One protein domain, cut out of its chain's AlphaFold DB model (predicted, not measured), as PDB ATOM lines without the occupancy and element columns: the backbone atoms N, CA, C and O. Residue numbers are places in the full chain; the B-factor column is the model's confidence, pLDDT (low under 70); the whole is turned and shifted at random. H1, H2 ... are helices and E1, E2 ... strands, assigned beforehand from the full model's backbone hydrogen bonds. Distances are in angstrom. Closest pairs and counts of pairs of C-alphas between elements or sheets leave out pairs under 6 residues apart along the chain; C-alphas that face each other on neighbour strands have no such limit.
ATOM      1  N   ILE A   3     155.541 166.953 148.557       90.62
ATOM      2  CA  ILE A   3     154.191 166.863 147.998       90.62
ATOM      3  C   ILE A   3     153.845 168.115 147.200       90.62
ATOM      4  O   ILE A   3     154.306 169.219 147.502       90.62
ATOM      5  N   TYR A   4     152.995 167.941 146.197       90.31
ATOM      6  CA  TYR A   4     152.317 169.015 145.488       90.31
ATOM      7  C   TYR A   4     150.836 168.981 145.831       90.31
ATOM      8  O   TYR A   4     150.218 167.917 145.780       90.31
ATOM      9  N   SER A   5     150.254 170.134 146.147       88.94
ATOM     10  CA  SER A   5     148.814 170.236 146.363       88.94
ATOM     11  C   SER A   5     148.167 171.195 145.376       88.94
ATOM     12  O   SER A   5     148.668 172.289 145.116       88.94
ATOM     13  N   LYS A   6     147.016 170.790 144.845       88.31
ATOM     14  CA  LYS A   6     146.141 171.623 144.011       88.31
ATOM     15  C   LYS A   6     145.225 172.522 144.844       88.31
ATOM     16  O   LYS A   6     144.489 173.321 144.274       88.31
ATOM     17  N   ALA A   7     145.268 172.400 146.169       86.00
ATOM     18  CA  ALA A   7     144.504 173.202 147.112       86.00
ATOM     19  C   ALA A   7     145.377 173.576 148.317       86.00
ATOM     20  O   ALA A   7     146.462 173.036 148.512       86.00
ATOM     21  N   THR A   8     144.919 174.523 149.132       89.81
ATOM     22  CA  THR A   8     145.564 174.779 150.422       89.81
ATOM     23  C   THR A   8     145.034 173.768 151.430       89.81
ATOM     24  O   THR A   8     143.831 173.731 151.682       89.81
ATOM     25  N   LEU A   9     145.925 172.954 151.991       89.25
ATOM     26  CA  LEU A   9     145.601 171.927 152.975       89.25
ATOM     27  C   LEU A   9     146.451 172.124 154.224       89.25
ATOM     28  O   LEU A   9     147.647 172.397 154.135       89.25
ATOM     29  N   GLN A  10     145.830 171.944 155.381       90.62
ATOM     30  CA  GLN A  10     146.516 171.851 156.659       90.62
ATOM     31  C   GLN A  10     146.431 170.403 157.141       90.62
ATOM     32  O   GLN A  10     145.357 169.800 157.140       90.62
ATOM     33  N   PHE A  11     147.580 169.842 157.496       89.62
ATOM     34  CA  PHE A  11     147.708 168.525 158.093       89.62
ATOM     35  C   PHE A  11     148.020 168.713 159.568       89.62
ATOM     36  O   PHE A  11     149.068 169.251 159.915       89.62
ATOM     37  N   ASP A  12     147.108 168.273 160.422       86.56
ATOM     38  CA  ASP A  12     147.292 168.297 161.866       86.56
ATOM     39  C   ASP A  12     147.770 166.926 162.344       86.56
ATOM     40  O   ASP A  12     147.270 165.886 161.900       86.56
ATOM     41  N   HIS A  13     148.761 166.918 163.238       84.50
ATOM     42  CA  HIS A  13     149.263 165.673 163.799       84.50
ATOM     43  C   HIS A  13     148.191 165.063 164.720       84.50
ATOM     44  O   HIS A  13     147.721 165.747 165.631       84.50
ATOM     45  N   PRO A  14     147.821 163.777 164.562       77.62
ATOM     46  CA  PRO A  14     146.707 163.175 165.305       77.62
ATOM     47  C   PRO A  14     146.902 163.176 166.827       77.62
ATOM     48  O   PRO A  14     145.928 163.150 167.571       77.62
ATOM     49  N   THR A  15     148.152 163.208 167.295       82.06
ATOM     50  CA  THR A  15     148.497 163.287 168.725       82.06
ATOM     51  C   THR A  15     149.000 164.666 169.164       82.06
ATOM     52  O   THR A  15     149.403 164.816 170.310       82.06
ATOM     53  N   GLY A  16     149.060 165.652 168.258       78.00
ATOM     54  CA  GLY A  16     149.611 166.986 168.545       78.00
ATOM     55  C   GLY A  16     151.117 167.035 168.845       78.00
ATOM     56  O   GLY A  16     151.620 168.084 169.221       78.00
ATOM     57  N   ALA A  17     151.841 165.921 168.684       79.62
ATOM     58  CA  ALA A  17     153.278 165.839 168.953       79.62
ATOM     59  C   ALA A  17     154.146 166.636 167.960       79.62
ATOM     60  O   ALA A  17     155.281 166.976 168.279       79.62
ATOM     61  N   GLU A  18     153.624 166.927 166.765       81.56
ATOM     62  CA  GLU A  18     154.313 167.691 165.725       81.56
ATOM     63  C   GLU A  18     153.463 168.883 165.264       81.56
ATOM     64  O   GLU A  18     152.228 168.809 165.298       81.56
ATOM     65  N   PRO A  19     154.107 169.984 164.825       82.94
ATOM     66  CA  PRO A  19     153.400 171.169 164.364       82.94
ATOM     67  C   PRO A  19     152.579 170.877 163.107       82.94
ATOM     68  O   PRO A  19     152.974 170.084 162.249       82.94
ATOM     69  N   SER A  20     151.449 171.572 162.975       86.06
ATOM     70  CA  SER A  20     150.592 171.467 161.799       86.06
ATOM     71  C   SER A  20     151.343 171.881 160.536       86.06
ATOM     72  O   SER A  20     151.962 172.946 160.463       86.06
ATOM     73  N   VAL A  21     151.260 171.044 159.509       88.56
ATOM     74  CA  VAL A  21     151.958 171.247 158.241       88.56
ATOM     75  C   VAL A  21     150.982 171.819 157.228       88.56
ATOM     76  O   VAL A  21     149.954 171.214 156.935       88.56
ATOM     77  N   VAL A  22     151.302 172.983 156.665       88.81
ATOM     78  CA  VAL A  22     150.441 173.660 155.685       88.81
ATOM     79  C   VAL A  22     151.023 173.512 154.283       88.81
ATOM     80  O   VAL A  22     152.049 174.111 153.956       88.81
ATOM     81  N   ALA A  23     150.339 172.754 153.427       88.31
ATOM     82  CA  ALA A  23     150.619 172.689 151.998       88.31
ATOM     83  C   ALA A  23     149.807 173.763 151.268       88.31
ATOM     84  O   ALA A  23     148.586 173.828 151.391       88.31
ATOM     85  N   ARG A  24     150.482 174.628 150.506       86.69
ATOM     86  CA  ARG A  24     149.824 175.695 149.740       86.69
ATOM     87  C   ARG A  24     149.465 175.218 148.339       86.69
ATOM     88  O   ARG A  24     150.215 174.459 147.727       86.69
ATOM     89  N   VAL A  25     148.357 175.741 147.818       88.25
ATOM     90  CA  VAL A  25     147.937 175.510 146.432       88.25
ATOM     91  C   VAL A  25     149.047 175.867 145.444       88.25
ATOM     92  O   VAL A  25     149.628 176.951 145.504       88.25
ATOM     93  N   GLY A  26     149.332 174.949 144.526       83.88
ATOM     94  CA  GLY A  26     150.277 175.153 143.435       83.88
ATOM     95  C   GLY A  26     151.746 175.186 143.859       83.88
ATOM     96  O   GLY A  26     152.593 175.539 143.042       83.88
ATOM     97  N   VAL A  27     152.060 174.840 145.112       84.56
ATOM     98  CA  VAL A  27     153.417 174.902 145.665       84.56
ATOM     99  C   VAL A  27     153.862 173.522 146.132       84.56
ATOM    100  O   VAL A  27     153.103 172.774 146.746       84.56
ATOM    101  N   PHE A  28     155.130 173.205 145.873       87.62
ATOM    102  CA  PHE A  28     155.783 172.032 146.435       87.62
ATOM    103  C   PHE A  28     156.172 172.293 147.888       87.62
ATOM    104  O   PHE A  28     157.011 173.155 148.162       87.62
ATOM    105  N   ALA A  29     155.601 171.522 148.807       87.06
ATOM    106  CA  ALA A  29     155.925 171.578 150.227       87.06
ATOM    107  C   ALA A  29     156.723 170.332 150.624       87.06
ATOM    108  O   ALA A  29     156.388 169.227 150.193       87.06
ATOM    109  N   ASP A  30     157.775 170.512 151.428       89.44
ATOM    110  CA  ASP A  30     158.395 169.381 152.121       89.44
ATOM    111  C   ASP A  30     157.619 169.130 153.407       89.44
ATOM    112  O   ASP A  30     157.376 170.048 154.191       89.44
ATOM    113  N   VAL A  31     157.166 167.898 153.564       87.88
ATOM    114  CA  VAL A  31     156.314 167.468 154.656       87.88
ATOM    115  C   VAL A  31     156.873 166.177 155.268       87.88
ATOM    116  O   VAL A  31     157.521 165.379 154.577       87.88
ATOM    117  N   PRO A  32     156.634 165.940 156.561       89.25
ATOM    118  CA  PRO A  32     157.063 164.712 157.219       89.25
ATOM    119  C   PRO A  32     156.279 163.479 156.746       89.25
ATOM    120  O   PRO A  32     155.144 163.574 156.277       89.25
ATOM    121  N   ASP A  33     156.840 162.288 156.952       88.00
ATOM    122  CA  ASP A  33     156.210 161.024 156.550       88.00
ATOM    123  C   ASP A  33     154.930 160.674 157.330       88.00
ATOM    124  O   ASP A  33     154.095 159.917 156.827       88.00
ATOM    125  N   TRP A  34     154.707 161.240 158.523       87.75
ATOM    126  CA  TRP A  34     153.434 161.065 159.241       87.75
ATOM    127  C   TRP A  34     152.253 161.681 158.486       87.75
ATOM    128  O   TRP A  34     151.125 161.195 158.609       87.75
ATOM    129  N   VAL A  35     152.501 162.687 157.636       88.75
ATOM    130  CA  VAL A  35     151.465 163.292 156.794       88.75
ATOM    131  C   VAL A  35     150.862 162.241 155.865       88.75
ATOM    132  O   VAL A  35     149.644 162.211 155.725       88.75
ATOM    133  N   LYS A  36     151.650 161.282 155.351       86.94
ATOM    134  CA  LYS A  36     151.130 160.170 154.525       86.94
ATOM    135  C   LYS A  36     150.076 159.329 155.237       86.94
ATOM    136  O   LYS A  36     149.177 158.781 154.605       86.94
ATOM    137  N   LYS A  37     150.213 159.202 156.557       87.06
ATOM    138  CA  LYS A  37     149.324 158.411 157.417       87.06
ATOM    139  C   LYS A  37     148.100 159.210 157.867       87.06
ATOM    140  O   LYS A  37     147.188 158.642 158.462       87.06
ATOM    141  N   SER A  38     148.070 160.514 157.595       88.19
ATOM    142  CA  SER A  38     146.959 161.381 157.972       88.19
ATOM    143  C   SER A  38     145.742 161.101 157.095       88.19
ATOM    144  O   SER A  38     145.851 161.012 155.871       88.19
ATOM    145  N   GLY A  39     144.555 161.035 157.705       88.00
ATOM    146  CA  GLY A  39     143.303 160.803 156.975       88.00
ATOM    147  C   GLY A  39     143.073 161.822 155.854       88.00
ATOM    148  O   GLY A  39     142.676 161.445 154.752       88.00
ATOM    149  N   MET A  40     143.421 163.092 156.098       88.25
ATOM    150  CA  MET A  40     143.337 164.165 155.102       88.25
ATOM    151  C   MET A  40     144.218 163.897 153.873       88.25
ATOM    152  O   MET A  40     143.776 164.101 152.746       88.25
ATOM    153  N   PHE A  41     145.444 163.398 154.061       89.88
ATOM    154  CA  PHE A  41     146.341 163.077 152.948       89.88
ATOM    155  C   PHE A  41     145.815 161.901 152.133       89.88
ATOM    156  O   PHE A  41     145.796 161.969 150.909       89.88
ATOM    157  N   ILE A  42     145.336 160.848 152.797       90.81
ATOM    158  CA  ILE A  42     144.780 159.666 152.127       90.81
ATOM    159  C   ILE A  42     143.566 160.058 151.273       90.81
ATOM    160  O   ILE A  42     143.454 159.633 150.124       90.81
ATOM    161  N   LEU A  43     142.678 160.900 151.810       89.81
ATOM    162  CA  LEU A  43     141.528 161.439 151.079       89.81
ATOM    163  C   LEU A  43     141.971 162.294 149.885       89.81
ATOM    164  O   LEU A  43     141.566 162.024 148.756       89.81
ATOM    165  N   ALA A  44     142.845 163.275 150.114       89.44
ATOM    166  CA  ALA A  44     143.304 164.194 149.075       89.44
ATOM    167  C   ALA A  44     144.141 163.502 147.986       89.44
ATOM    168  O   ALA A  44     144.103 163.911 146.827       89.44
ATOM    169  N   SER A  45     144.883 162.451 148.335       89.50
ATOM    170  CA  SER A  45     145.634 161.626 147.388       89.50
ATOM    171  C   SER A  45     144.692 160.816 146.496       89.50
ATOM    172  O   SER A  45     144.867 160.800 145.279       89.50
ATOM    173  N   LYS A  46     143.639 160.214 147.069       88.94
ATOM    174  CA  LYS A  46     142.627 159.457 146.307       88.94
ATOM    175  C   LYS A  46     141.812 160.343 145.367       88.94
ATOM    176  O   LYS A  46     141.454 159.900 144.284       88.94
ATOM    177  N   ASP A  47     141.550 161.579 145.776       88.25
ATOM    178  CA  ASP A  47     140.860 162.587 144.967       88.25
ATOM    179  C   ASP A  47     141.772 163.218 143.889       88.25
ATOM    180  O   ASP A  47     141.306 163.852 142.946       88.25
ATOM    181  N   GLY A  48     143.095 163.027 143.989       86.19
ATOM    182  CA  GLY A  48     144.075 163.651 143.093       86.19
ATOM    183  C   GLY A  48     144.341 165.130 143.396       86.19
ATOM    184  O   GLY A  48     144.967 165.831 142.597       86.19
ATOM    185  N   THR A  49     143.887 165.611 144.554       88.50
ATOM    186  CA  THR A  49     144.176 166.951 145.075       88.50
ATOM    187  C   THR A  49     145.623 167.063 145.570       88.50
ATOM    188  O   THR A  49     146.237 168.120 145.419       88.50
ATOM    189  N   VAL A  50     146.197 165.987 146.122       89.38
ATOM    190  CA  VAL A  50     147.610 165.916 146.533       89.38
ATOM    191  C   VAL A  50     148.346 164.868 145.713       89.38
ATOM    192  O   VAL A  50     147.845 163.768 145.491       89.38
ATOM    193  N   THR A  51     149.555 165.203 145.277       89.12
ATOM    194  CA  THR A  51     150.454 164.302 144.558       89.12
ATOM    195  C   THR A  51     151.779 164.219 145.295       89.12
ATOM    196  O   THR A  51     152.380 165.242 145.622       89.12
ATOM    197  N   GLU A  52     152.227 162.999 145.564       89.44
ATOM    198  CA  GLU A  52     153.548 162.749 146.123       89.44
ATOM    199  C   GLU A  52     154.615 162.890 145.035       89.44
ATOM    200  O   GLU A  52     154.440 162.414 143.913       89.44
ATOM    201  N   ILE A  53     155.706 163.579 145.358       88.44
ATOM    202  CA  ILE A  53     156.784 163.885 144.424       88.44
ATOM    203  C   ILE A  53     158.032 163.137 144.875       88.44
ATOM    204  O   ILE A  53     158.796 163.615 145.713       88.44
ATOM    205  N   GLU A  54     158.232 161.957 144.297       81.69
ATOM    206  CA  GLU A  54     159.423 161.136 144.541       81.69
ATOM    207  C   GLU A  54     160.499 161.354 143.469       81.69
ATOM    208  O   GLU A  54     161.686 161.170 143.725       81.69
ATOM    209  N   ASN A  55     160.104 161.771 142.259       83.88
ATOM    210  CA  ASN A  55     161.006 161.923 141.123       83.88
ATOM    211  C   ASN A  55     160.735 163.195 140.312       83.88
ATOM    212  O   ASN A  55     159.630 163.734 140.266       83.88
ATOM    213  N   LYS A  56     161.745 163.612 139.541       76.81
ATOM    214  CA  LYS A  56     161.688 164.799 138.668       76.81
ATOM    215  C   LYS A  56     160.577 164.739 137.600       76.81
ATOM    216  O   LYS A  56     160.147 165.771 137.091       76.81
ATOM    217  N   LYS A  57     160.090 163.536 137.257       76.50
ATOM    218  CA  LYS A  57     158.931 163.335 136.362       76.50
ATOM    219  C   LYS A  57     157.607 163.735 137.017       76.50
ATOM    220  O   LYS A  57     156.749 164.290 136.329       76.50
ATOM    221  N   ASP A  58     157.447 163.464 138.307       79.44
ATOM    222  CA  ASP A  58     156.240 163.794 139.066       79.44
ATOM    223  C   ASP A  58     156.128 165.301 139.277       79.44
ATOM    224  O   ASP A  58     155.048 165.865 139.134       79.44
ATOM    225  N   GLU A  59     157.266 165.975 139.454       78.69
ATOM    226  CA  GLU A  59     157.359 167.435 139.554       78.69
ATOM    227  C   GLU A  59     156.770 168.131 138.309       78.69
ATOM    228  O   GLU A  59     155.865 168.960 138.412       78.69
ATOM    229  N   SER A  60     157.184 167.712 137.105       75.44
ATOM    230  CA  SER A  60     156.649 168.258 135.844       75.44
ATOM    231  C   SER A  60     155.174 167.926 135.600       75.44
ATOM    232  O   SER A  60     154.465 168.716 134.973       75.44
ATOM    233  N   LYS A  61     154.690 166.760 136.047       77.00
ATOM    234  CA  LYS A  61     153.263 166.413 135.934       77.00
ATOM    235  C   LYS A  61     152.415 167.262 136.872       77.00
ATOM    236  O   LYS A  61     151.381 167.771 136.448       77.00
ATOM    237  N   ALA A  62     152.862 167.415 138.111       78.12
ATOM    238  CA  ALA A  62     152.161 168.158 139.141       78.12
ATOM    239  C   ALA A  62     152.073 169.654 138.792       78.12
ATOM    240  O   ALA A  62     150.982 170.224 138.808       78.12
ATOM    241  N   GLU A  63     153.177 170.254 138.334       71.06
ATOM    242  CA  GLU A  63     153.210 171.655 137.894       71.06
ATOM    243  C   GLU A  63     152.274 171.916 136.699       71.06
ATOM    244  O   GLU A  63     151.516 172.887 136.691       71.06
ATOM    245  N   LYS A  64     152.245 171.007 135.713       69.38
ATOM    246  CA  LYS A  64     151.309 171.104 134.580       69.38
ATOM    247  C   LYS A  64     149.852 170.888 134.986       69.38
ATOM    248  O   LYS A  64     148.962 171.446 134.347       69.38
ATOM    249  N   ALA A  65     149.598 170.093 136.025       63.62
ATOM    250  CA  ALA A  65     148.254 169.768 136.494       63.62
ATOM    251  C   ALA A  65     147.631 170.839 137.411       63.62
ATOM    252  O   ALA A  65     146.404 170.863 137.541       63.62
ATOM    253  N   GLY A  66     148.431 171.705 138.045       58.78
ATOM    254  CA  GLY A  66     147.944 172.803 138.899       58.78
ATOM    255  C   GLY A  66     148.316 174.209 138.414       58.78
ATOM    256  O   GLY A  66     148.214 175.181 139.162       58.78
ATOM    257  N   GLY A  67     148.714 174.345 137.147       52.72
ATOM    258  CA  GLY A  67     149.012 175.626 136.513       52.72
ATOM    259  C   GLY A  67     147.789 176.540 136.392       52.72
ATOM    260  O   GLY A  67     147.089 176.493 135.382       52.72
TER     261      GLY A  67
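What this domain is: This is residues 3 to 67 of the 108 residues of an uncharacterized protein of Paenibacillus ginsengarvi (UniProt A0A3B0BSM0). A small sheet of three strands, E4, E1 and E5, stands across the long axis of the model, with the helix H3 over one face and running along its strands. From the sheet toward the other end reach the hairpin E2 and E3 on one side and the short helix H1 with H2 on another, and the loop of residues 12 to 20 makes the far end. The printed part has 65 residues, with five named strands and three named helices in the order E1, E2, E3, E4, H1, H2, E5, H3; both the sheet E4, E1, E5 and the pair E2, E3 are antiparallel. The class is mixed, helices and strands. The whole is compact, with a radius of gyration of the C-alphas of 11.4 A, yet elongated in outline, spanning 35 by 19 by 18 A.

How they stand to each other: The larger sheet runs E4, residues 28 to 30, then E1, residues 3 to 5, then E5, residues 50 to 53; E4 and E5 are its edge strands. E1 and E5 are antiparallel at 151 degrees, with N 4 and O 51 at 2.8 A and N 51 and O 4 at 2.8 A, within hydrogen-bond range. E4 and E1 are antiparallel at 136 degrees, with N 3 and O 29 within hydrogen-bond range at 2.9 A. H3, residues 56 to 65, is on this sheet at a height of 8.5 A, in two layers, a helix on one face of a sheet. It lies over E1 and E5 and runs along the strands, at 1 degree to E1 on the local plane. The closest C-alphas of E1 and H3 are those of Tyr 4 and Ala 62, 6.4 A apart. H2, residues 39 to 47, only grazes the sheet with its residues 40 to 45; its closest C-alpha to E5 is that of Ala 44, 5.3 A from that of Val 50. H1, residues 34 to 37, is not on the sheet, and it is close to H2 but not clearly touching, with the C-alphas of Val 35 and Phe 41 6.4 A apart. E4, H1, H2 and E5 form a split strand-helix-strand unit, two strands running the same way with E1 between them, and its crossover is right-handed. E2, residues 9 to 11, and E3, residues 21 to 23, form a hairpin, antiparallel at 159 degrees, with N 11 and O 21 within hydrogen-bond range at 2.8 A. The closest C-alphas of E3 and E4 are those of Ala 23 and Ala 29, 5.7 A apart, and those of E2 and H2 are of Phe 11 and Met 40, 6.9 A apart. H2 and H3 are apart. Every O i to N i+4 pair is within hydrogen-bond range in H2, and 5 of 6 are in H3; H1 is too short for such a pair.

Where its parts are: E1 begins at C-alpha 3, at (154.191, 166.863, 147.998), and is 6.6 A long. E5 is 9.6 A long, from Val 50 to Ile 53. E2 and E3, each 6.5 A, and E4, 6.8 A, are the other strands. H1 is 5.2 A long and H2 12.4 A, the latter beginning at C-alpha 39, at (143.303, 160.803, 156.975). H3, the longest helix, measures 14.5 A and ends at C-alpha 65, at (148.254, 169.768, 136.494).

The domain as a whole: The two C-alphas farthest apart are those of Thr 15 and Lys 64, 35.1 A. The printed part has no cut. The link from E2 to E3, 9 residues, is short, and the other links between named elements are tight. The mean pLDDT of the printed part is 84.3; residues 64 to 67 are under 70.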